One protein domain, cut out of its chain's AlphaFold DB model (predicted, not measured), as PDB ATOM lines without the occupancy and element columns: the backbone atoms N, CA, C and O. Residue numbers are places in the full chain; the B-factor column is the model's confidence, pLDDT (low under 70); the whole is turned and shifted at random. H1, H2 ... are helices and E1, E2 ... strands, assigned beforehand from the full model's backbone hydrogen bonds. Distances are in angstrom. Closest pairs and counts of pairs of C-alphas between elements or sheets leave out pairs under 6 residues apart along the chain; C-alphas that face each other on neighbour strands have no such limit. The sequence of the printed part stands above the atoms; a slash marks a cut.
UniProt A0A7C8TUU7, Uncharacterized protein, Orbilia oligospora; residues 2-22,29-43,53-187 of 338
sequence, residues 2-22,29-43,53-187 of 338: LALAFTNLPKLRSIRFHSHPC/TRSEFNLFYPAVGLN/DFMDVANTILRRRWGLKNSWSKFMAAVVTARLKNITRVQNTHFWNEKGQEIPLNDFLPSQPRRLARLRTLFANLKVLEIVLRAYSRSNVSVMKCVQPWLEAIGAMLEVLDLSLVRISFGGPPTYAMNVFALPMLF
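AT A GLANCE: This is residues 2 to 22, 29 to 43 and 53 to 187 of the 338 residues of an uncharacterized protein of Orbilia oligospora (UniProt A0A7C8TUU7). The chain winds as a short, partial solenoid with its turns stacked side by side: strands E1, E2, E3 and E4 make one wall, and helices H1, H4, H5, H6 and H7 make the other. H2 and H3 lie beyond the E1 end, and residues 169 to 187, with no named element, run past the E4 end. The printed part has 171 residues, with seven named helices and four named strands in the order H1 E1 H2 H3 H4 E2 H5 H6 E3 H7 E4, a mixed class. The sheet runs E1 E2 E3 E4, all parallel; the whole is compact, with a radius of gyration of the C-alphas of 17.6 A and spans of 55 by 40 by 29 A.

HOW THE PARTS SIT: H1, residues 2 to 7, touches H4, residues 71 to 82, at a shallow tilt of 26 degrees, the same way; the closest C-alphas, of Ala 3 and Ala 78, are 4.1 A apart. H1 touches H2, residues 30 to 36, about perpendicular at 80 degrees, closest at the C-alphas of Ala 5 and Leu 35, 5.3 A. H3, residues 53 to 65, touches no helix. E1, residues 14 to 17, is parallel to E2, residues 89 to 92, with N 15 and O 89 2.9 A apart, within hydrogen-bond range. H4, the hub, only grazes the sheet with residues 71 to 75. Its residues 72 to 73 alone only just touch H5, residues 105 to 108, with 3 pairs of C-alphas within 8 A, closest Ser 73 and Asp 107, 5.7 A. E2, H5 with H6, residues 113 to 122, and E3, residues 128 to 136, form a strand-helix-strand unit, two parallel neighbour strands with helices between; E3, H7, residues 141 to 154, and E4, residues 160 to 168, form another, both with right-handed crossovers. H7 touches H6 with residues 149 to 154 alone, closest at the C-alphas of Arg 120 and Ala 153, 4.9 A. N 90 and O 128 of E2 and E3, and N 129 and O 160 of E3 and E4, are each 2.9 A apart. Every O i to N i+4 pair is within range in H1, H2, H3, H4 and H6, H5 is too short for one, and H7 has 4 of 10, beside 6 of 11 O i to N i+3 pairs.

IN THESE COORDINATES: H1 begins at C-alpha 2 (-41.132, 84.833, 61.854). H3 is 18.3 A long, H4 16.4 A and H7 21.9 A. E3 measures 26.1 A and E4 26.2 A, ending at C-alpha 168 (-46.753, 97.394, 36.553).

THE WHOLE: The C-alphas farthest apart, of Gly 41 and Pro 173, are 57.4 A apart. Residues 23 to 28 and 44 to 52 are not printed, with C-alpha gaps of 17.9 A and 18.2 A. E2 to H5 is a long link. Mean pLDDT of the printed part is 75.4; 65 residues are under 70, among them 54 to 71 and 169 to 179.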
ATOM      1  N   LEU A   2     -41.648  85.813  62.832       75.62
ATOM      2  CA  LEU A   2     -41.132  84.833  61.854       75.62
ATOM      3  C   LEU A   2     -39.731  84.274  62.195       75.62
ATOM      4  O   LEU A   2     -39.501  83.079  62.072       75.62
ATOM      5  N   ALA A   3     -38.817  85.107  62.706       79.44
ATOM      6  CA  ALA A   3     -37.506  84.638  63.171       79.44
ATOM      7  C   ALA A   3     -37.601  83.634  64.337       79.44
ATOM      8  O   ALA A   3     -36.879  82.647  64.338       79.44
ATOM      9  N   LEU A   4     -38.510  83.865  65.294       77.25
ATOM     10  CA  LEU A   4     -38.732  82.960  66.432       77.25
ATOM     11  C   LEU A   4     -39.302  81.615  65.965       77.25
ATOM     12  O   LEU A   4     -38.863  80.556  66.401       77.25
ATOM     13  N   ALA A   5     -40.235  81.659  65.014       75.75
ATOM     14  CA  ALA A   5     -40.749  80.460  64.369       75.75
ATOM     15  C   ALA A   5     -39.626  79.654  63.694       75.75
ATOM     16  O   ALA A   5     -39.519  78.447  63.888       75.75
ATOM     17  N   PHE A   6     -38.745  80.324  62.952       86.00
ATOM     18  CA  PHE A   6     -37.604  79.682  62.302       86.00
ATOM     19  C   PHE A   6     -36.581  79.122  63.294       86.00
ATOM     20  O   PHE A   6     -36.066  78.033  63.055       86.00
ATOM     21  N   THR A   7     -36.324  79.786  64.428       83.38
ATOM     22  CA  THR A   7     -35.454  79.213  65.473       83.38
ATOM     23  C   THR A   7     -36.001  77.901  66.041       83.38
ATOM     24  O   THR A   7     -35.214  77.041  66.424       83.38
ATOM     25  N   ASN A   8     -37.324  77.699  66.016       81.31
ATOM     26  CA  ASN A   8     -37.964  76.445  66.433       81.31
ATOM     27  C   ASN A   8     -37.986  75.368  65.332       81.31
ATOM     28  O   ASN A   8     -38.388  74.235  65.586       81.31
ATOM     29  N   LEU A   9     -37.540  75.692  64.113       84.31
ATOM     30  CA  LEU A   9     -37.507  74.791  62.960       84.31
ATOM     31  C   LEU A   9     -36.074  74.643  62.406       84.31
ATOM     32  O   LEU A   9     -35.823  74.937  61.236       84.31
ATOM     33  N   PRO A  10     -35.101  74.138  63.190       82.44
ATOM     34  CA  PRO A  10     -33.691  74.082  62.775       82.44
ATOM     35  C   PRO A  10     -33.435  73.153  61.573       82.44
ATOM     36  O   PRO A  10     -32.426  73.274  60.873       82.44
ATOM     37  N   LYS A  11     -34.356  72.217  61.318       87.62
ATOM     38  CA  LYS A  11     -34.317  71.278  60.188       87.62
ATOM     39  C   LYS A  11     -35.115  71.767  58.971       87.62
ATOM     40  O   LYS A  11     -35.337  70.982  58.054       87.62
ATOM     41  N   LEU A  12     -35.562  73.026  58.951       88.94
ATOM     42  CA  LEU A  12     -36.303  73.590  57.824       88.94
ATOM     43  C   LEU A  12     -35.446  73.564  56.548       88.94
ATOM     44  O   LEU A  12     -34.343  74.110  56.524       88.94
ATOM     45  N   ARG A  13     -35.967  72.920  55.497       92.31
ATOM     46  CA  ARG A  13     -35.283  72.761  54.198       92.31
ATOM     47  C   ARG A  13     -35.953  73.506  53.054       92.31
ATOM     48  O   ARG A  13     -35.282  73.934  52.122       92.31
ATOM     49  N   SER A  14     -37.270  73.645  53.104       91.81
ATOM     50  CA  SER A  14     -38.054  74.255  52.035       91.81
ATOM     51  C   SER A  14     -38.914  75.355  52.611       91.81
ATOM     52  O   SER A  14     -39.526  75.170  53.665       91.81
ATOM     53  N   ILE A  15     -38.957  76.488  51.921       86.50
ATOM     54  CA  ILE A  15     -39.804  77.610  52.291       86.50
ATOM     55  C   ILE A  15     -40.609  78.017  51.074       86.50
ATOM     56  O   ILE A  15     -40.055  78.341  50.026       86.50
ATOM     57  N   ARG A  16     -41.927  78.016  51.248       83.75
ATOM     58  CA  ARG A  16     -42.880  78.561  50.295       83.75
ATOM     59  C   ARG A  16     -43.610  79.713  50.959       83.75
ATOM     60  O   ARG A  16     -44.092  79.555  52.079       83.75
ATOM     61  N   PHE A  17     -43.676  80.858  50.295       76.12
ATOM     62  CA  PHE A  17     -44.370  82.024  50.828       76.12
ATOM     63  C   PHE A  17     -45.251  82.684  49.772       76.12
ATOM     64  O   PHE A  17     -44.953  82.668  48.579       76.12
ATOM     65  N   HIS A  18     -46.327  83.284  50.268       68.88
ATOM     66  CA  HIS A  18     -47.345  83.973  49.491       68.88
ATOM     67  C   HIS A  18     -47.432  85.387  50.060       68.88
ATOM     68  O   HIS A  18     -47.528  85.562  51.278       68.88
ATOM     69  N   SER A  19     -47.355  86.402  49.204       58.19
ATOM     70  CA  SER A  19     -47.590  87.780  49.630       58.19
ATOM     71  C   SER A  19     -49.062  88.081  49.360       58.19
ATOM     72  O   SER A  19     -49.444  88.420  48.248       58.19
ATOM     73  N   HIS A  20     -49.923  87.849  50.350       54.69
ATOM     74  CA  HIS A  20     -51.357  88.092  50.191       54.69
ATOM     75  C   HIS A  20     -51.588  89.603  50.032       54.69
ATOM     76  O   HIS A  20     -51.084  90.353  50.864       54.69
ATOM     77  N   PRO A  21     -52.313  90.114  49.025       51.16
ATOM     78  CA  PRO A  21     -52.805  91.487  49.086       51.16
ATOM     79  C   PRO A  21     -53.754  91.578  50.289       51.16
ATOM     80  O   PRO A  21     -54.698  90.795  50.395       51.16
ATOM     81  N   CYS A  22     -53.449  92.449  51.253       50.34
ATOM     82  CA  CYS A  22     -54.239  92.601  52.471       50.34
ATOM     83  C   CYS A  22     -55.689  92.951  52.125       50.34
ATOM     84  O   CYS A  22     -55.917  94.081  51.714       50.34
ATOM     85  N   THR A  29     -54.260  79.887  63.016       71.50
ATOM     86  CA  THR A  29     -54.577  78.552  63.510       71.50
ATOM     87  C   THR A  29     -53.807  78.260  64.800       71.50
ATOM     88  O   THR A  29     -52.766  78.852  65.095       71.50
ATOM     89  N   ARG A  30     -54.281  77.282  65.582       68.69
ATOM     90  CA  ARG A  30     -53.594  76.833  66.806       68.69
ATOM     91  C   ARG A  30     -52.139  76.423  66.552       68.69
ATOM     92  O   ARG A  30     -51.262  76.739  67.351       68.69
ATOM     93  N   SER A  31     -51.875  75.725  65.450       69.56
ATOM     94  CA  SER A  31     -50.524  75.314  65.057       69.56
ATOM     95  C   SER A  31     -49.611  76.513  64.798       69.56
ATOM     96  O   SER A  31     -48.449  76.489  65.197       69.56
ATOM     97  N   GLU A  32     -50.130  77.582  64.197       72.38
ATOM     98  CA  GLU A  32     -49.378  78.823  63.988       72.38
ATOM     99  C   GLU A  32     -49.126  79.562  65.306       72.38
ATOM    100  O   GLU A  32     -48.018  80.041  65.544       72.38
ATOM    101  N   PHE A  33     -50.098  79.588  66.222       70.44
ATOM    102  CA  PHE A  33     -49.889  80.125  67.570       70.44
ATOM    103  C   PHE A  33     -48.787  79.386  68.335       70.44
ATOM    104  O   PHE A  33     -47.904  80.029  68.909       70.44
ATOM    105  N   ASN A  34     -48.783  78.053  68.280       69.56
ATOM    106  CA  ASN A  34     -47.745  77.224  68.896       69.56
ATOM    107  C   ASN A  34     -46.354  77.503  68.309       69.56
ATOM    108  O   ASN A  34     -45.353  77.471  69.025       69.56
ATOM    109  N   LEU A  35     -46.291  77.817  67.015       68.56
ATOM    110  CA  LEU A  35     -45.060  78.171  66.317       68.56
ATOM    111  C   LEU A  35     -44.497  79.528  66.779       68.56
ATOM    112  O   LEU A  35     -43.283  79.672  66.951       68.56
ATOM    113  N   PHE A  36     -45.366  80.528  66.963       64.19
ATOM    114  CA  PHE A  36     -44.964  81.893  67.318       64.19
ATOM    115  C   PHE A  36     -44.737  82.103  68.817       64.19
ATOM    116  O   PHE A  36     -43.914  82.944  69.184       64.19
ATOM    117  N   TYR A  37     -45.434  81.345  69.666       66.38
ATOM    118  CA  TYR A  37     -45.451  81.529  71.117       66.38
ATOM    119  C   TYR A  37     -45.258  80.206  71.879       66.38
ATOM    120  O   TYR A  37     -46.085  79.851  72.722       66.38
ATOM    121  N   PRO A  38     -44.149  79.475  71.652       60.03
ATOM    122  CA  PRO A  38     -43.920  78.176  72.294       60.03
ATOM    123  C   PRO A  38     -43.869  78.270  73.831       60.03
ATOM    124  O   PRO A  38     -44.220  77.317  74.523       60.03
ATOM    125  N   ALA A  39     -43.467  79.432  74.364       59.38
ATOM    126  CA  ALA A  39     -43.361  79.707  75.797       59.38
ATOM    127  C   ALA A  39     -44.713  79.942  76.494       59.38
ATOM    128  O   ALA A  39     -44.781  79.864  77.714       59.38
ATOM    129  N   VAL A  40     -45.799  80.180  75.745       60.25
ATOM    130  CA  VAL A  40     -47.155  80.362  76.310       60.25
ATOM    131  C   VAL A  40     -47.756  79.017  76.760       60.25
ATOM    132  O   VAL A  40     -48.886  78.947  77.225       60.25
ATOM    133  N   GLY A  41     -47.006  77.912  76.658       54.16
ATOM    134  CA  GLY A  41     -47.418  76.620  77.213       54.16
ATOM    135  C   GLY A  41     -48.554  75.940  76.442       54.16
ATOM    136  O   GLY A  41     -49.040  74.892  76.867       54.16
ATOM    137  N   LEU A  42     -48.929  76.466  75.270       55.50
ATOM    138  CA  LEU A  42     -49.899  75.850  74.352       55.50
ATOM    139  C   LEU A  42     -49.433  74.480  73.816       55.50
ATOM    140  O   LEU A  42     -50.233  73.695  73.306       55.50
ATOM    141  N   ASN A  43     -48.143  74.185  73.993       50.38
ATOM    142  CA  ASN A  43     -47.496  72.905  73.709       50.38
ATOM    143  C   ASN A  43     -47.868  71.783  74.691       50.38
ATOM    144  O   ASN A  43     -47.421  70.657  74.502       50.38
ATOM    145  N   ASP A  53     -59.082  86.039  74.850       72.38
ATOM    146  CA  ASP A  53     -58.450  87.358  74.979       72.38
ATOM    147  C   ASP A  53     -57.017  87.386  74.425       72.38
ATOM    148  O   ASP A  53     -56.579  88.375  73.836       72.38
ATOM    149  N   PHE A  54     -56.268  86.285  74.563       69.75
ATOM    150  CA  PHE A  54     -54.930  86.177  73.984       69.75
ATOM    151  C   PHE A  54     -54.994  86.100  72.457       69.75
ATOM    152  O   PHE A  54     -54.194  86.750  71.780       69.75
ATOM    153  N   MET A  55     -55.953  85.341  71.914       67.31
ATOM    154  CA  MET A  55     -56.198  85.278  70.470       67.31
ATOM    155  C   MET A  55     -56.541  86.662  69.925       67.31
ATOM    156  O   MET A  55     -55.953  87.083  68.931       67.31
ATOM    157  N   ASP A  56     -57.429  87.392  70.597       68.56
ATOM    158  CA  ASP A  56     -57.879  88.713  70.166       68.56
ATOM    159  C   ASP A  56     -56.763  89.753  70.238       68.56
ATOM    160  O   ASP A  56     -56.559  90.510  69.284       68.56
ATOM    161  N   VAL A  57     -55.962  89.754  71.306       69.38
ATOM    162  CA  VAL A  57     -54.800  90.645  71.441       69.38
ATOM    163  C   VAL A  57     -53.727  90.308  70.406       69.38
ATOM    164  O   VAL A  57     -53.232  91.203  69.716       69.38
ATOM    165  N   ALA A  58     -53.378  89.031  70.244       66.44
ATOM    166  CA  ALA A  58     -52.361  88.607  69.291       66.44
ATOM    167  C   ALA A  58     -52.788  88.886  67.846       66.44
ATOM    168  O   ALA A  58     -52.007  89.464  67.083       66.44
ATOM    169  N   ASN A  59     -54.034  88.562  67.488       66.31
ATOM    170  CA  ASN A  59     -54.608  88.900  66.191       66.31
ATOM    171  C   ASN A  59     -54.639  90.421  66.005       66.31
ATOM    172  O   ASN A  59     -54.202  90.897  64.968       66.31
ATOM    173  N   THR A  60     -55.032  91.219  66.998       64.19
ATOM    174  CA  THR A  60     -55.040  92.693  66.893       64.19
ATOM    175  C   THR A  60     -53.640  93.277  66.666       64.19
ATOM    176  O   THR A  60     -53.459  94.154  65.816       64.19
ATOM    177  N   ILE A  61     -52.621  92.772  67.368       63.91
ATOM    178  CA  ILE A  61     -51.219  93.180  67.178       63.91
ATOM    179  C   ILE A  61     -50.727  92.790  65.778       63.91
ATOM    180  O   ILE A  61     -50.036  93.577  65.124       63.91
ATOM    181  N   LEU A  62     -51.091  91.596  65.304       61.72
ATOM    182  CA  LEU A  62     -50.782  91.127  63.954       61.72
ATOM    183  C   LEU A  62     -51.461  92.006  62.898       61.72
ATOM    184  O   LEU A  62     -50.774  92.537  62.027       61.72
ATOM    185  N   ARG A  63     -52.768  92.253  63.036       58.69
ATOM    186  CA  ARG A  63     -53.588  93.086  62.144       58.69
ATOM    187  C   ARG A  63     -53.022  94.498  62.000       58.69
ATOM    188  O   ARG A  63     -52.827  94.962  60.882       58.69
ATOM    189  N   ARG A  64     -52.640  95.148  63.110       55.84
ATOM    190  CA  ARG A  64     -52.043  96.501  63.101       55.84
ATOM    191  C   ARG A  64     -50.644  96.567  62.478       55.84
ATOM    192  O   ARG A  64     -50.223  97.638  62.051       55.84
ATOM    193  N   ARG A  65     -49.900  95.457  62.438       53.84
ATOM    194  CA  ARG A  65     -48.526  95.399  61.891       53.84
ATOM    195  C   ARG A  65     -48.448  94.799  60.484       53.84
ATOM    196  O   ARG A  65     -47.376  94.826  59.874       53.84
ATOM    197  N   TRP A  66     -49.559  94.294  59.951       52.06
ATOM    198  CA  TRP A  66     -49.679  93.748  58.598       52.06
ATOM    199  C   TRP A  66     -50.018  94.838  57.566       52.06
ATOM    200  O   TRP A  66     -50.942  94.721  56.770       52.06
ATOM    201  N   GLY A  67     -49.215  95.902  57.540       48.38
ATOM    202  CA  GLY A  67     -49.037  96.703  56.330       48.38
ATOM    203  C   GLY A  67     -48.027  95.986  55.432       48.38
ATOM    204  O   GLY A  67     -46.831  95.959  55.746       48.38
ATOM    205  N   LEU A  68     -48.488  95.341  54.357       50.28
ATOM    206  CA  LEU A  68     -47.651  94.555  53.439       50.28
ATOM    207  C   LEU A  68     -46.858  95.447  52.476       50.28
ATOM    208  O   LEU A  68     -47.041  95.437  51.264       50.28
ATOM    209  N   LYS A  69     -45.909  96.192  53.042       52.72
ATOM    210  CA  LYS A  69     -44.684  96.576  52.342       52.72
ATOM    211  C   LYS A  69     -43.572  95.609  52.784       52.72
ATOM    212  O   LYS A  69     -43.351  95.415  53.986       52.72
ATOM    213  N   ASN A  70     -42.913  94.985  51.806       60.56
ATOM    214  CA  ASN A  70     -41.625  94.285  51.914       60.56
ATOM    215  C   ASN A  70     -41.634  92.898  52.611       60.56
ATOM    216  O   ASN A  70     -40.847  92.648  53.532       60.56
ATOM    217  N   SER A  71     -42.529  91.982  52.212       69.06
ATOM    218  CA  SER A  71     -42.602  90.602  52.747       69.06
ATOM    219  C   SER A  71     -41.294  89.820  52.564       69.06
ATOM    220  O   SER A  71     -40.867  89.111  53.477       69.06
ATOM    221  N   TRP A  72     -40.603  90.029  51.443       77.94
ATOM    222  CA  TRP A  72     -39.316  89.407  51.150       77.94
ATOM    223  C   TRP A  72     -38.204  89.878  52.086       77.94
ATOM    224  O   TRP A  72     -37.526  89.055  52.698       77.94
ATOM    225  N   SER A  73     -38.056  91.190  52.291       76.25
ATOM    226  CA  SER A  73     -37.049  91.710  53.229       76.25
ATOM    227  C   SER A  73     -37.232  91.162  54.657       76.25
ATOM    228  O   SER A  73     -36.258  90.801  55.323       76.25
ATOM    229  N   LYS A  74     -38.487  91.026  55.113       76.50
ATOM    230  CA  LYS A  74     -38.841  90.458  56.424       76.50
ATOM    231  C   LYS A  74     -38.518  88.967  56.494       76.50
ATOM    232  O   LYS A  74     -37.989  88.510  57.508       76.50
ATOM    233  N   PHE A  75     -38.805  88.225  55.424       82.25
ATOM    234  CA  PHE A  75     -38.419  86.825  55.283       82.25
ATOM    235  C   PHE A  75     -36.896  86.653  55.378       82.25
ATOM    236  O   PHE A  75     -36.410  85.911  56.232       82.25
ATOM    237  N   MET A  76     -36.136  87.409  54.584       82.38
ATOM    238  CA  MET A  76     -34.674  87.349  54.579       82.38
ATOM    239  C   MET A  76     -34.085  87.723  55.945       82.38
ATOM    240  O   MET A  76     -33.197  87.037  56.451       82.38
ATOM    241  N   ALA A  77     -34.617  88.763  56.596       81.19
ATOM    242  CA  ALA A  77     -34.212  89.140  57.947       81.19
ATOM    243  C   ALA A  77     -34.488  88.022  58.966       81.19
ATOM    244  O   ALA A  77     -33.661  87.776  59.847       81.19
ATOM    245  N   ALA A  78     -35.615  87.317  58.840       83.56
ATOM    246  CA  ALA A  78     -35.945  86.188  59.703       83.56
ATOM    247  C   ALA A  78     -34.987  85.009  59.505       83.56
ATOM    248  O   ALA A  78     -34.501  84.473  60.498       83.56
ATOM    249  N   VAL A  79     -34.657  84.653  58.257       85.62
ATOM    250  CA  VAL A  79     -33.663  83.611  57.941       85.62
ATOM    251  C   VAL A  79     -32.304  83.946  58.555       85.62
ATOM    252  O   VAL A  79     -31.698  83.104  59.219       85.62
ATOM    253  N   VAL A  80     -31.848  85.192  58.387       84.25
ATOM    254  CA  VAL A  80     -30.572  85.667  58.942       84.25
ATOM    255  C   VAL A  80     -30.576  85.623  60.468       84.25
ATOM    256  O   VAL A  80     -29.616  85.146  61.070       84.25
ATOM    257  N   THR A  81     -31.658  86.086  61.095       84.94
ATOM    258  CA  THR A  81     -31.791  86.119  62.560       84.94
ATOM    259  C   THR A  81     -31.826  84.709  63.145       84.94
ATOM    260  O   THR A  81     -31.145  84.437  64.129       84.94
ATOM    261  N   ALA A  82     -32.564  83.796  62.509       86.69
ATOM    262  CA  ALA A  82     -32.676  82.403  62.929       86.69
ATOM    263  C   ALA A  82     -31.476  81.531  62.526       86.69
ATOM    264  O   ALA A  82     -31.392  80.379  62.943       86.69
ATOM    265  N   ARG A  83     -30.544  82.068  61.724       89.25
ATOM    266  CA  ARG A  83     -29.349  81.372  61.219       89.25
ATOM    267  C   ARG A  83     -29.674  80.045  60.522       89.25
ATOM    268  O   ARG A  83     -28.956  79.059  60.691       89.25
ATOM    269  N   LEU A  84     -30.743  80.014  59.727       87.25
ATOM    270  CA  LEU A  84     -31.120  78.816  58.976       87.25
ATOM    271  C   LEU A  84     -30.101  78.547  57.861       87.25
ATOM    272  O   LEU A  84     -29.990  79.332  56.925       87.25
ATOM    273  N   LYS A  85     -29.370  77.431  57.966       89.50
ATOM    274  CA  LYS A  85     -28.327  77.012  57.002       89.50
ATOM    275  C   LYS A  85     -28.742  75.856  56.086       89.50
ATOM    276  O   LYS A  85     -28.045  75.529  55.132       89.50
ATOM    277  N   ASN A  86     -29.858  75.203  56.402       90.94
ATOM    278  CA  ASN A  86     -30.292  73.962  55.753       90.94
ATOM    279  C   ASN A  86     -31.296  74.194  54.618       90.94
ATOM    280  O   ASN A  86     -31.881  73.235  54.119       90.94
ATOM    281  N   ILE A  87     -31.527  75.452  54.234       93.25
ATOM    282  CA  ILE A  87     -32.504  75.796  53.205       93.25
ATOM    283  C   ILE A  87     -31.974  75.316  51.853       93.25
ATOM    284  O   ILE A  87     -30.947  75.789  51.375       93.25
ATOM    285  N   THR A  88     -32.704  74.389  51.240       95.94
ATOM    286  CA  THR A  88     -32.432  73.844  49.908       95.94
ATOM    287  C   THR A  88     -33.401  74.364  48.854       95.94
ATOM    288  O   THR A  88     -33.089  74.298  47.667       95.94
ATOM    289  N   ARG A  89     -34.573  74.869  49.259       95.25
ATOM    290  CA  ARG A  89     -35.606  75.375  48.347       95.25
ATOM    291  C   ARG A  89     -36.269  76.638  48.882       95.25
ATOM    292  O   ARG A  89     -36.724  76.659  50.025       95.25
ATOM    293  N   VAL A  90     -36.373  77.650  48.028       92.31
ATOM    294  CA  VAL A  90     -37.166  78.860  48.260       92.31
ATOM    295  C   VAL A  90     -38.104  79.048  47.080       92.31
ATOM    296  O   VAL A  90     -37.663  79.055  45.935       92.31
ATOM    297  N   GLN A  91     -39.393  79.191  47.375       89.50
ATOM    298  CA  GLN A  91     -40.426  79.382  46.371       89.50
ATOM    299  C   GLN A  91     -41.385  80.502  46.770       89.50
ATOM    300  O   GLN A  91     -41.914  80.534  47.883       89.50
ATOM    301  N   ASN A  92     -41.662  81.373  45.817       84.81
ATOM    302  CA  ASN A  92     -42.812  82.250  45.787       84.81
ATOM    303  C   ASN A  92     -43.764  81.682  44.729       84.81
ATOM    304  O   ASN A  92     -43.397  81.533  43.569       84.81
ATOM    305  N   THR A  93     -44.947  81.244  45.146       61.91
ATOM    306  CA  THR A  93     -45.920  80.662  44.214       61.91
ATOM    307  C   THR A  93     -46.486  81.737  43.308       61.91
ATOM    308  O   THR A  93     -46.926  82.778  43.777       61.91
ATOM    309  N   HIS A  94     -46.521  81.438  42.017       54.53
ATOM    310  CA  HIS A  94     -47.268  82.179  41.020       54.53
ATOM    311  C   HIS A  94     -48.620  81.479  40.831       54.53
ATOM    312  O   HIS A  94     -48.730  80.540  40.040       54.53
ATOM    313  N   PHE A  95     -49.656  81.880  41.570       51.50
ATOM    314  CA  PHE A  95     -51.014  81.605  41.103       51.50
ATOM    315  C   PHE A  95     -51.330  82.669  40.060       51.50
ATOM    316  O   PHE A  95     -51.409  83.849  40.384       51.50
ATOM    317  N   TRP A  96     -51.476  82.242  38.803       44.88
ATOM    318  CA  TRP A  96     -51.610  83.091  37.610       44.88
ATOM    319  C   TRP A  96     -52.760  84.120  37.675       44.88
ATOM    320  O   TRP A  96     -52.823  85.012  36.836       44.88
ATOM    321  N   ASN A  97     -53.612  84.053  38.704       44.12
ATOM    322  CA  ASN A  97     -54.749  84.944  38.928       44.12
ATOM    323  C   ASN A  97     -54.666  85.769  40.232       44.12
ATOM    324  O   ASN A  97     -55.567  86.561  40.505       44.12
ATOM    325  N   GLU A  98     -53.608  85.636  41.039       50.81
ATOM    326  CA  GLU A  98     -53.497  86.301  42.346       50.81
ATOM    327  C   GLU A  98     -52.470  87.443  42.310       50.81
ATOM    328  O   GLU A  98     -51.309  87.299  42.699       50.81
ATOM    329  N   LYS A  99     -52.916  88.624  41.856       51.41
ATOM    330  CA  LYS A  99     -52.148  89.878  41.968       51.41
ATOM    331  C   LYS A  99     -51.728  90.093  43.424       51.41
ATOM    332  O   LYS A  99     -52.574  90.041  44.311       51.41
ATOM    333  N   GLY A 100     -50.461  90.419  43.686       58.12
ATOM    334  CA  GLY A 100     -50.013  90.767  45.042       58.12
ATOM    335  C   GLY A 100     -48.826  89.966  45.563       58.12
ATOM    336  O   GLY A 100     -48.181  90.432  46.502       58.12
ATOM    337  N   GLN A 101     -48.525  88.819  44.949       68.94
ATOM    338  CA  GLN A 101     -47.551  87.849  45.454       68.94
ATOM    339  C   GLN A 101     -46.098  88.145  45.063       68.94
ATOM    340  O   GLN A 101     -45.186  87.538  45.612       68.94
ATOM    341  N   GLU A 102     -45.864  89.090  44.164       81.00
ATOM    342  CA  GLU A 102     -44.562  89.370  43.568       81.00
ATOM    343  C   GLU A 102     -43.632  90.168  44.503       81.00
ATOM    344  O   GLU A 102     -44.063  91.052  45.251       81.00
ATOM    345  N   ILE A 103     -42.328  89.903  44.423       83.25
ATOM    346  CA  ILE A 103     -41.293  90.556  45.227       83.25
ATOM    347  C   ILE A 103     -40.928  91.905  44.596       83.25
ATOM    348  O   ILE A 103     -40.392  91.926  43.485       83.25
ATOM    349  N   PRO A 104     -41.138  93.046  45.278       81.31
ATOM    350  CA  PRO A 104     -40.701  94.338  44.764       81.31
ATOM    351  C   PRO A 104     -39.190  94.347  44.538       81.31
ATOM    352  O   PRO A 104     -38.430  94.015  45.445       81.31
ATOM    353  N   LEU A 105     -38.739  94.800  43.367       81.12
ATOM    354  CA  LEU A 105     -37.304  94.930  43.075       81.12
ATOM    355  C   LEU A 105     -36.554  95.768  44.126       81.12
ATOM    356  O   LEU A 105     -35.393  95.505  44.432       81.12
ATOM    357  N   ASN A 106     -37.231  96.739  44.740       78.38
ATOM    358  CA  ASN A 106     -36.656  97.571  45.797       78.38
ATOM    359  C   ASN A 106     -36.260  96.782  47.059       78.38
ATOM    360  O   ASN A 106     -35.420  97.264  47.814       78.38
ATOM    361  N   ASP A 107     -36.788  95.573  47.281       79.12
ATOM    362  CA  ASP A 107     -36.391  94.736  48.422       79.12
ATOM    363  C   ASP A 107     -34.965  94.165  48.272       79.12
ATOM    364  O   ASP A 107     -34.401  93.654  49.242       79.12
ATOM    365  N   PHE A 108     -34.357  94.274  47.086       79.25
ATOM    366  CA  PHE A 108     -32.963  93.896  46.837       79.25
ATOM    367  C   PHE A 108     -31.977  95.051  47.097       79.25
ATOM    368  O   PHE A 108     -30.764  94.845  47.047       79.25
ATOM    369  N   LEU A 109     -32.467  96.254  47.429       68.62
ATOM    370  CA  LEU A 109     -31.642  97.416  47.765       68.62
ATOM    371  C   LEU A 109     -31.411  97.576  49.280       68.62
ATOM    372  O   LEU A 109     -32.318  97.353  50.082       68.62
ATOM    373  N   PRO A 110     -30.248  98.107  49.704       61.88
ATOM    374  CA  PRO A 110     -28.956  98.089  49.022       61.88
ATOM    375  C   PRO A 110     -28.242  96.739  49.214       61.88
ATOM    376  O   PRO A 110     -28.205  96.187  50.322       61.88
ATOM    377  N   SER A 111     -27.574  96.259  48.165       63.00
ATOM    378  CA  SER A 111     -26.717  95.065  48.179       63.00
ATOM    379  C   SER A 111     -25.392  95.330  48.912       63.00
ATOM    380  O   SER A 111     -24.321  95.357  48.316       63.00
ATOM    381  N   GLN A 112     -25.431  95.578  50.224       69.62
ATOM    382  CA  GLN A 112     -24.205  95.782  51.005       69.62
ATOM    383  C   GLN A 112     -23.346  94.501  50.997       69.62
ATOM    384  O   GLN A 112     -23.862  93.445  51.385       69.62
ATOM    385  N   PRO A 113     -22.034  94.561  50.683       74.56
ATOM    386  CA  PRO A 113     -21.174  93.374  50.590       74.56
ATOM    387  C   PRO A 113     -21.207  92.485  51.840       74.56
ATOM    388  O   PRO A 113     -21.300  91.263  51.747       74.56
ATOM    389  N   ARG A 114     -21.233  93.094  53.035       76.88
ATOM    390  CA  ARG A 114     -21.341  92.366  54.313       76.88
ATOM    391  C   ARG A 114     -22.649  91.579  54.445       76.88
ATOM    392  O   ARG A 114     -22.653  90.506  55.045       76.88
ATOM    393  N   ARG A 115     -23.762  92.101  53.918       75.75
ATOM    394  CA  ARG A 115     -25.058  91.402  53.923       75.75
ATOM    395  C   ARG A 115     -25.026  90.232  52.943       75.75
ATOM    396  O   ARG A 115     -25.373  89.127  53.342       75.75
ATOM    397  N   LEU A 116     -24.524  90.450  51.726       82.56
ATOM    398  CA  LEU A 116     -24.370  89.397  50.714       82.56
ATOM    399  C   LEU A 116     -23.475  88.248  51.203       82.56
ATOM    400  O   LEU A 116     -23.842  87.085  51.072       82.56
ATOM    401  N   ALA A 117     -22.351  88.556  51.857       83.62
ATOM    402  CA  ALA A 117     -21.460  87.541  52.423       83.62
ATOM    403  C   ALA A 117     -22.165  86.653  53.464       83.62
ATOM    404  O   ALA A 117     -21.987  85.437  53.471       83.62
ATOM    405  N   ARG A 118     -23.017  87.239  54.318       83.50
ATOM    406  CA  ARG A 118     -23.831  86.465  55.272       83.50
ATOM    407  C   ARG A 118     -24.833  85.570  54.552       83.50
ATOM    408  O   ARG A 118     -24.951  84.401  54.912       83.50
ATOM    409  N   LEU A 119     -25.515  86.094  53.532       86.81
ATOM    410  CA  LEU A 119     -26.464  85.317  52.735       86.81
ATOM    411  C   LEU A 119     -25.794  84.105  52.087       86.81
ATOM    412  O   LEU A 119     -26.324  83.005  52.197       86.81
ATOM    413  N   ARG A 120     -24.584  84.272  51.546       89.12
ATOM    414  CA  ARG A 120     -23.803  83.172  50.969       89.12
ATOM    415  C   ARG A 120     -23.609  82.007  51.927       89.12
ATOM    416  O   ARG A 120     -23.809  80.860  51.553       89.12
ATOM    417  N   THR A 121     -23.277  82.290  53.185       88.19
ATOM    418  CA  THR A 121     -23.088  81.226  54.186       88.19
ATOM    419  C   THR A 121     -24.388  80.535  54.601       88.19
ATOM    420  O   THR A 121     -24.368  79.362  54.961       88.19
ATOM    421  N   LEU A 122     -25.517  81.249  54.581       89.38
ATOM    422  CA  LEU A 122     -26.816  80.721  55.011       89.38
ATOM    423  C   LEU A 122     -27.507  79.918  53.906       89.38
ATOM    424  O   LEU A 122     -28.164  78.921  54.185       89.38
ATOM    425  N   PHE A 123     -27.318  80.328  52.655       92.00
ATOM    426  CA  PHE A 123     -27.909  79.702  51.475       92.00
ATOM    427  C   PHE A 123     -26.917  78.811  50.719       92.00
ATOM    428  O   PHE A 123     -27.165  78.447  49.577       92.00
ATOM    429  N   ALA A 124     -25.823  78.392  51.361       91.81
ATOM    430  CA  ALA A 124     -24.812  77.527  50.747       91.81
ATOM    431  C   ALA A 124     -25.379  76.196  50.209       91.81
ATOM    432  O   ALA A 124     -24.783  75.589  49.328       91.81
ATOM    433  N   ASN A 125     -26.531  75.755  50.727       93.94
ATOM    434  CA  ASN A 125     -27.215  74.527  50.322       93.94
ATOM    435  C   ASN A 125     -28.420  74.768  49.396       93.94
ATOM    436  O   ASN A 125     -29.149  73.820  49.097       93.94
ATOM    437  N   LEU A 126     -28.674  76.013  48.980       95.88
ATOM    438  CA  LEU A 126     -29.831  76.350  48.162       95.88
ATOM    439  C   LEU A 126     -29.668  75.768  46.755       95.88
ATOM    440  O   LEU A 126     -28.755  76.138  46.024       95.88
ATOM    441  N   LYS A 127     -30.594  74.882  46.379       96.88
ATOM    442  CA  LYS A 127     -30.620  74.196  45.081       96.88
ATOM    443  C   LYS A 127     -31.757  74.653  44.184       96.88
ATOM    444  O   LYS A 127     -31.648  74.523  42.971       96.88
ATOM    445  N   VAL A 128     -32.844  75.154  44.762       96.81
ATOM    446  CA  VAL A 128     -34.043  75.555  44.020       96.81
ATOM    447  C   VAL A 128     -34.475  76.947  44.453       96.81
ATOM    448  O   VAL A 128     -34.749  77.169  45.636       96.81
ATOM    449  N   LEU A 129     -34.561  77.858  43.490       95.25
ATOM    450  CA  LEU A 129     -35.065  79.209  43.670       95.25
ATOM    451  C   LEU A 129     -36.119  79.483  42.607       95.25
ATOM    452  O   LEU A 129     -35.813  79.490  41.420       95.25
ATOM    453  N   GLU A 130     -37.342  79.721  43.056       93.25
ATOM    454  CA  GLU A 130     -38.489  79.982  42.191       93.25
ATOM    455  C   GLU A 130     -39.169  81.256  42.691       93.25
ATOM    456  O   GLU A 130     -39.813  81.228  43.742       93.25
ATOM    457  N   ILE A 131     -38.963  82.394  42.026       90.06
ATOM    458  CA  ILE A 131     -39.475  83.685  42.501       90.06
ATOM    459  C   ILE A 131     -40.002  84.574  41.379       90.06
ATOM    460  O   ILE A 131     -39.453  84.628  40.282       90.06
ATOM    461  N   VAL A 132     -41.034  85.349  41.701       87.62
ATOM    462  CA  VAL A 132     -41.617  86.354  40.815       87.62
ATOM    463  C   VAL A 132     -41.231  87.736  41.320       87.62
ATOM    464  O   VAL A 132     -41.458  88.081  42.482       87.62
ATOM    465  N   LEU A 133     -40.639  88.540  40.448       86.75
ATOM    466  CA  LEU A 133     -40.215  89.906  40.715       86.75
ATOM    467  C   LEU A 133     -41.262  90.899  40.222       86.75
ATOM    468  O   LEU A 133     -41.928  90.676  39.217       86.75
ATOM    469  N   ARG A 134     -41.359  92.042  40.896       83.00
ATOM    470  CA  ARG A 134     -42.211  93.166  40.509       83.00
ATOM    471  C   ARG A 134     -41.381  94.400  40.217       83.00
ATOM    472  O   ARG A 134     -40.730  94.941  41.117       83.00
ATOM    473  N   ALA A 135     -41.498  94.896  38.991       79.25
ATOM    474  CA  ALA A 135     -41.011  96.203  38.582       79.25
ATOM    475  C   ALA A 135     -42.177  97.180  38.424       79.25
ATOM    476  O   ALA A 135     -43.154  96.900  37.737       79.25
ATOM    477  N   TYR A 136     -42.054  98.363  39.009       74.06
ATOM    478  CA  TYR A 136     -42.892  99.510  38.662       74.06
ATOM    479  C   TYR A 136     -42.296 100.240  37.455       74.06
ATOM    480  O   TYR A 136     -41.074 100.283  37.337       74.06
ATOM    481  N   SER A 137     -43.109 100.844  36.585       59.47
ATOM    482  CA  SER A 137     -42.637 101.531  35.365       59.47
ATOM    483  C   SER A 137     -41.579 102.618  35.608       59.47
ATOM    484  O   SER A 137     -40.746 102.861  34.746       59.47
ATOM    485  N   ARG A 138     -41.554 103.223  36.804       58.16
ATOM    486  CA  ARG A 138     -40.523 104.189  37.239       58.16
ATOM    487  C   ARG A 138     -39.360 103.565  38.023       58.16
ATOM    488  O   ARG A 138     -38.572 104.288  38.629       58.16
ATOM    489  N   SER A 139     -39.279 102.237  38.105       55.06
ATOM    490  CA  SER A 139     -38.191 101.566  38.824       55.06
ATOM    491  C   SER A 139     -36.893 101.838  38.084       55.06
ATOM    492  O   SER A 139     -36.745 101.450  36.927       55.06
ATOM    493  N   ASN A 140     -35.971 102.528  38.754       56.81
ATOM    494  CA  ASN A 140     -34.682 102.887  38.186       56.81
ATOM    495  C   ASN A 140     -33.939 101.643  37.669       56.81
ATOM    496  O   ASN A 140     -33.848 100.634  38.370       56.81
ATOM    497  N   VAL A 141     -33.303 101.778  36.502       62.03
ATOM    498  CA  VAL A 141     -32.322 100.834  35.922       62.03
ATOM    499  C   VAL A 141     -31.296 100.348  36.957       62.03
ATOM    500  O   VAL A 141     -30.803  99.221  36.894       62.03
ATOM    501  N   SER A 142     -31.002 101.173  37.966       65.50
ATOM    502  CA  SER A 142     -30.101 100.838  39.068       65.50
ATOM    503  C   SER A 142     -30.552  99.650  39.924       65.50
ATOM    504  O   SER A 142     -29.696  98.954  40.461       65.50
ATOM    505  N   VAL A 143     -31.855  99.378  40.047       72.31
ATOM    506  CA  VAL A 143     -32.369  98.334  40.952       72.31
ATOM    507  C   VAL A 143     -32.191  96.936  40.365       72.31
ATOM    508  O   VAL A 143     -31.836  96.004  41.085       72.31
ATOM    509  N   MET A 144     -32.350  96.789  39.048       77.06
ATOM    510  CA  MET A 144     -32.120  95.512  38.360       77.06
ATOM    511  C   MET A 144     -30.671  95.040  38.499       77.06
ATOM    512  O   MET A 144     -30.426  93.854  38.722       77.06
ATOM    513  N   LYS A 145     -29.715  95.979  38.502       79.12
ATOM    514  CA  LYS A 145     -28.291  95.696  38.752       79.12
ATOM    515  C   LYS A 145     -28.022  95.133  40.152       79.12
ATOM    516  O   LYS A 145     -26.977  94.536  40.374       79.12
ATOM    517  N   CYS A 146     -28.937  95.304  41.105       82.06
ATOM    518  CA  CYS A 146     -28.782  94.791  42.467       82.06
ATOM    519  C   CYS A 146     -29.261  93.345  42.633       82.06
ATOM    520  O   CYS A 146     -28.831  92.678  43.579       82.06
ATOM    521  N   VAL A 147     -30.103  92.852  41.720       86.19
ATOM    522  CA  VAL A 147     -30.632  91.482  41.762       86.19
ATOM    523  C   VAL A 147     -29.547  90.465  41.406       86.19
ATOM    524  O   VAL A 147     -29.433  89.450  42.088       86.19
ATOM    525  N   GLN A 148     -28.701  90.747  40.410       88.00
ATOM    526  CA  GLN A 148     -27.638  89.823  39.995       88.00
ATOM    527  C   GLN A 148     -26.644  89.507  41.134       88.00
ATOM    528  O   GLN A 148     -26.529  88.330  41.479       88.00
ATOM    529  N   PRO A 149     -25.993  90.486  41.805       87.81
ATOM    530  CA  PRO A 149     -25.088  90.187  42.920       87.81
ATOM    531  C   PRO A 149     -25.781  89.460  44.074       87.81
ATOM    532  O   PRO A 149     -25.149  88.734  44.841       87.81
ATOM    533  N   TRP A 150     -27.089  89.672  44.230       89.56
ATOM    534  CA  TRP A 150     -27.880  88.974  45.230       89.56
ATOM    535  C   TRP A 150     -28.084  87.499  44.860       89.56
ATOM    536  O   TRP A 150     -27.853  86.630  45.703       89.56
ATOM    537  N   LEU A 151     -28.435  87.206  43.604       91.00
ATOM    538  CA  LEU A 151     -28.542  85.837  43.094       91.00
ATOM    539  C   LEU A 151     -27.195  85.111  43.168       91.00
ATOM    540  O   LEU A 151     -27.146  83.971  43.613       91.00
ATOM    541  N   GLU A 152     -26.094  85.781  42.830       91.06
ATOM    542  CA  GLU A 152     -24.740  85.228  42.973       91.06
ATOM    543  C   GLU A 152     -24.362  84.965  44.436       91.06
ATOM    544  O   GLU A 152     -23.624  84.027  44.744       91.06
ATOM    545  N   ALA A 153     -24.870  85.774  45.369       89.06
ATOM    546  CA  ALA A 153     -24.620  85.563  46.786       89.06
ATOM    547  C   ALA A 153     -25.301  84.292  47.300       89.06
ATOM    548  O   ALA A 153     -24.670  83.546  48.041       89.06
ATOM    549  N   ILE A 154     -26.556  84.037  46.927       89.25
ATOM    550  CA  ILE A 154     -27.328  82.895  47.445       89.25
ATOM    551  C   ILE A 154     -27.281  81.646  46.556       89.25
ATOM    552  O   ILE A 154     -27.666  80.573  47.005       89.25
ATOM    553  N   GLY A 155     -26.848  81.780  45.305       86.38
ATOM    554  CA  GLY A 155     -27.038  80.777  44.259       86.38
ATOM    555  C   GLY A 155     -25.826  79.900  43.962       86.38
ATOM    556  O   GLY A 155     -25.819  79.216  42.946       86.38
ATOM    557  N   ALA A 156     -24.801  79.887  44.820       89.00
ATOM    558  CA  ALA A 156     -23.553  79.160  44.560       89.00
ATOM    559  C   ALA A 156     -23.743  77.666  44.212       89.00
ATOM    560  O   ALA A 156     -22.911  77.111  43.507       89.00
ATOM    561  N   MET A 157     -24.827  77.036  44.682       94.31
ATOM    562  CA  MET A 157     -25.185  75.630  44.424       94.31
ATOM    563  C   MET A 157     -26.540  75.483  43.707       94.31
ATOM    564  O   MET A 157     -27.195  74.445  43.806       94.31
ATOM    565  N   LEU A 158     -26.998  76.538  43.028       96.00
ATOM    566  CA  LEU A 158     -28.337  76.593  42.461       96.00
ATOM    567  C   LEU A 158     -28.455  75.670  41.240       96.00
ATOM    568  O   LEU A 158     -27.776  75.860  40.235       96.00
ATOM    569  N   GLU A 159     -29.343  74.681  41.331       97.69
ATOM    570  CA  GLU A 159     -29.625  73.712  40.266       97.69
ATOM    571  C   GLU A 159     -30.876  74.096  39.462       97.69
ATOM    572  O   GLU A 159     -30.978  73.787  38.275       97.69
ATOM    573  N   VAL A 160     -31.842  74.760  40.100       97.38
ATOM    574  CA  VAL A 160     -33.100  75.200  39.489       97.38
ATOM    575  C   VAL A 160     -33.296  76.684  39.757       97.38
ATOM    576  O   VAL A 160     -33.377  77.095  40.916       97.38
ATOM    577  N   LEU A 161     -33.405  77.458  38.680       96.12
ATOM    578  CA  LEU A 161     -33.785  78.863  38.704       96.12
ATOM    579  C   LEU A 161     -35.079  79.033  37.913       96.12
ATOM    580  O   LEU A 161     -35.100  78.775  36.715       96.12
ATOM    581  N   ASP A 162     -36.131  79.484  38.582       94.88
ATOM    582  CA  ASP A 162     -37.359  79.959  37.953       94.88
ATOM    583  C   ASP A 162     -37.558  81.420  38.348       94.88
ATOM    584  O   ASP A 162     -37.668  81.751  39.534       94.88
ATOM    585  N   LEU A 163     -37.487  82.303  37.360       92.56
ATOM    586  CA  LEU A 163     -37.510  83.735  37.568       92.56
ATOM    587  C   LEU A 163     -38.465  84.381  36.567       92.56
ATOM    588  O   LEU A 163     -38.224  84.341  35.361       92.56
ATOM    589  N   SER A 164     -39.488  85.057  37.082       89.69
ATOM    590  CA  SER A 164     -40.435  85.835  36.274       89.69
ATOM    591  C   SER A 164     -40.427  87.298  36.690       89.69
ATOM    592  O   SER A 164     -40.267  87.614  37.869       89.69
ATOM    593  N   LEU A 165     -40.627  88.207  35.737       86.19
ATOM    594  CA  LEU A 165     -40.778  89.636  35.999       86.19
ATOM    595  C   LEU A 165     -42.187  90.117  35.642       86.19
ATOM    596  O   LEU A 165     -42.620  90.040  34.498       86.19
ATOM    597  N   VAL A 166     -42.886  90.697  36.610       82.88
ATOM    598  CA  VAL A 166     -44.155  91.397  36.402       82.88
ATOM    599  C   VAL A 166     -43.884  92.895  36.372       82.88
ATOM    600  O   VAL A 166     -43.345  93.467  37.325       82.88
ATOM    601  N   ARG A 167     -44.257  93.547  35.269       77.56
ATOM    602  CA  ARG A 167     -44.140  94.999  35.100       77.56
ATOM    603  C   ARG A 167     -45.498  95.647  35.344       77.56
ATOM    604  O   ARG A 167     -46.489  95.263  34.737       77.56
ATOM    605  N   ILE A 168     -45.543  96.631  36.236       73.62
ATOM    606  CA  ILE A 168     -46.753  97.394  36.553       73.62
ATOM    607  C   ILE A 168     -46.594  98.809  35.995       73.62
ATOM    608  O   ILE A 168     -45.728  99.564  36.452       73.62
ATOM    609  N   SER A 169     -47.439  99.166  35.024       67.94
ATOM    610  CA  SER A 169     -47.570 100.532  34.507       67.94
ATOM    611  C   SER A 169     -48.669 101.289  35.257       67.94
ATOM    612  O   SER A 169     -49.717 100.727  35.565       67.94
ATOM    613  N   PHE A 170     -48.433 102.568  35.557       61.50
ATOM    614  CA  PHE A 170     -49.387 103.454  36.238       61.50
ATOM    615  C   PHE A 170     -49.902 104.578  35.321       61.50
ATOM    616  O   PHE A 170     -50.066 105.709  35.767       61.50
ATOM    617  N   GLY A 171     -50.151 104.280  34.042       51.16
ATOM    618  CA  GLY A 171     -50.839 105.213  33.138       51.16
ATOM    619  C   GLY A 171     -49.972 106.372  32.632       51.16
ATOM    620  O   GLY A 171     -50.369 107.528  32.707       51.16
ATOM    621  N   GLY A 172     -48.785 106.068  32.110       53.62
ATOM    622  CA  GLY A 172     -47.979 106.999  31.317       53.62
ATOM    623  C   GLY A 172     -47.233 106.239  30.219       53.62
ATOM    624  O   GLY A 172     -47.132 105.011  30.338       53.62
ATOM    625  N   PRO A 173     -46.708 106.928  29.184       51.44
ATOM    626  CA  PRO A 173     -45.914 106.282  28.151       51.44
ATOM    627  C   PRO A 173     -44.783 105.539  28.855       51.44
ATOM    628  O   PRO A 173     -44.089 106.125  29.704       51.44
ATOM    629  N   PRO A 174     -44.646 104.233  28.613       53.59
ATOM    630  CA  PRO A 174     -43.656 103.468  29.312       53.59
ATOM    631  C   PRO A 174     -42.277 103.941  28.862       53.59
ATOM    632  O   PRO A 174     -41.795 103.599  27.793       53.59
ATOM    633  N   THR A 175     -41.623 104.747  29.686       48.47
ATOM    634  CA  THR A 175     -40.216 105.114  29.514       48.47
ATOM    635  C   THR A 175     -39.367 103.940  29.993       48.47
ATOM    636  O   THR A 175     -38.724 103.984  31.040       48.47
ATOM    637  N   TYR A 176     -39.427 102.822  29.264       52.16
ATOM    638  CA  TYR A 176     -38.663 101.615  29.562       52.16
ATOM    639  C   TYR A 176     -37.196 101.796  29.157       52.16
ATOM    640  O   TYR A 176     -36.719 101.160  28.213       52.16
ATOM    641  N   ALA A 177     -36.450 102.660  29.855       51.88
ATOM    642  CA  ALA A 177     -34.991 102.629  29.759       51.88
ATOM    643  C   ALA A 177     -34.554 101.162  29.888       51.88
ATOM    644  O   ALA A 177     -35.036 100.472  30.791       51.88
ATOM    645  N   MET A 178     -33.760 100.668  28.928       54.97
ATOM    646  CA  MET A 178     -33.489  99.241  28.751       54.97
ATOM    647  C   MET A 178     -33.014  98.630  30.070       54.97
ATOM    648  O   MET A 178     -31.849  98.745  30.452       54.97
ATOM    649  N   ASN A 179     -33.930  97.986  30.788       68.88
ATOM    650  CA  ASN A 179     -33.624  97.289  32.023       68.88
ATOM    651  C   ASN A 179     -32.994  95.954  31.642       68.88
ATOM    652  O   ASN A 179     -33.636  94.909  31.710       68.88
ATOM    653  N   VAL A 180     -31.752  96.031  31.169       78.75
ATOM    654  CA  VAL A 180     -30.937  94.874  30.838       78.75
ATOM    655  C   VAL A 180     -30.612  94.162  32.142       78.75
ATOM    656  O   VAL A 180     -29.973  94.711  33.043       78.75
ATOM    657  N   PHE A 181     -31.120  92.948  32.259       84.44
ATOM    658  CA  PHE A 181     -30.852  92.055  33.359       84.44
ATOM    659  C   PHE A 181     -29.645  91.195  33.010       84.44
ATOM    660  O   PHE A 181     -29.624  90.518  31.983       84.44
ATOM    661  N   ALA A 182     -28.652  91.218  33.888       86.62
ATOM    662  CA  ALA A 182     -27.535  90.297  33.826       86.62
ATOM    663  C   ALA A 182     -27.875  89.056  34.659       86.62
ATOM    664  O   ALA A 182     -28.183  89.149  35.849       86.62
ATOM    665  N   LEU A 183     -27.838  87.890  34.024       87.06
ATOM    666  CA  LEU A 183     -27.937  86.609  34.700       87.06
ATOM    667  C   LEU A 183     -26.716  86.391  35.608       87.06
ATOM    668  O   LEU A 183     -25.606  86.825  35.280       87.06
ATOM    669  N   PRO A 184     -26.907  85.711  36.750       87.75
ATOM    670  CA  PRO A 184     -25.827  85.435  37.684       87.75
ATOM    671  C   PRO A 184     -24.836  84.427  37.085       87.75
ATOM    672  O   PRO A 184     -25.243  83.418  36.505       87.75
ATOM    673  N   MET A 185     -23.536  84.671  37.275       89.38
ATOM    674  CA  MET A 185     -22.456  83.814  36.763       89.38
ATOM    675  C   MET A 185     -22.297  82.530  37.595       89.38
ATOM    676  O   MET A 185     -21.316  82.343  38.312       89.38
ATOM    677  N   LEU A 186     -23.299  81.655  37.533       88.94
ATOM    678  CA  LEU A 186     -23.382  80.401  38.285       88.94
ATOM    679  C   LEU A 186     -23.188  79.191  37.362       88.94
ATOM    680  O   LEU A 186     -23.475  79.256  36.170       88.94
ATOM    681  N   PHE A 187     -22.705  78.081  37.927       91.44
ATOM    682  CA  PHE A 187     -22.192  76.940  37.153       91.44
ATOM    683  C   PHE A 187     -23.085  75.695  37.184       91.44
ATOM    684  O   PHE A 187     -22.967  74.835  36.324       91.44
TER     685      PHE A 187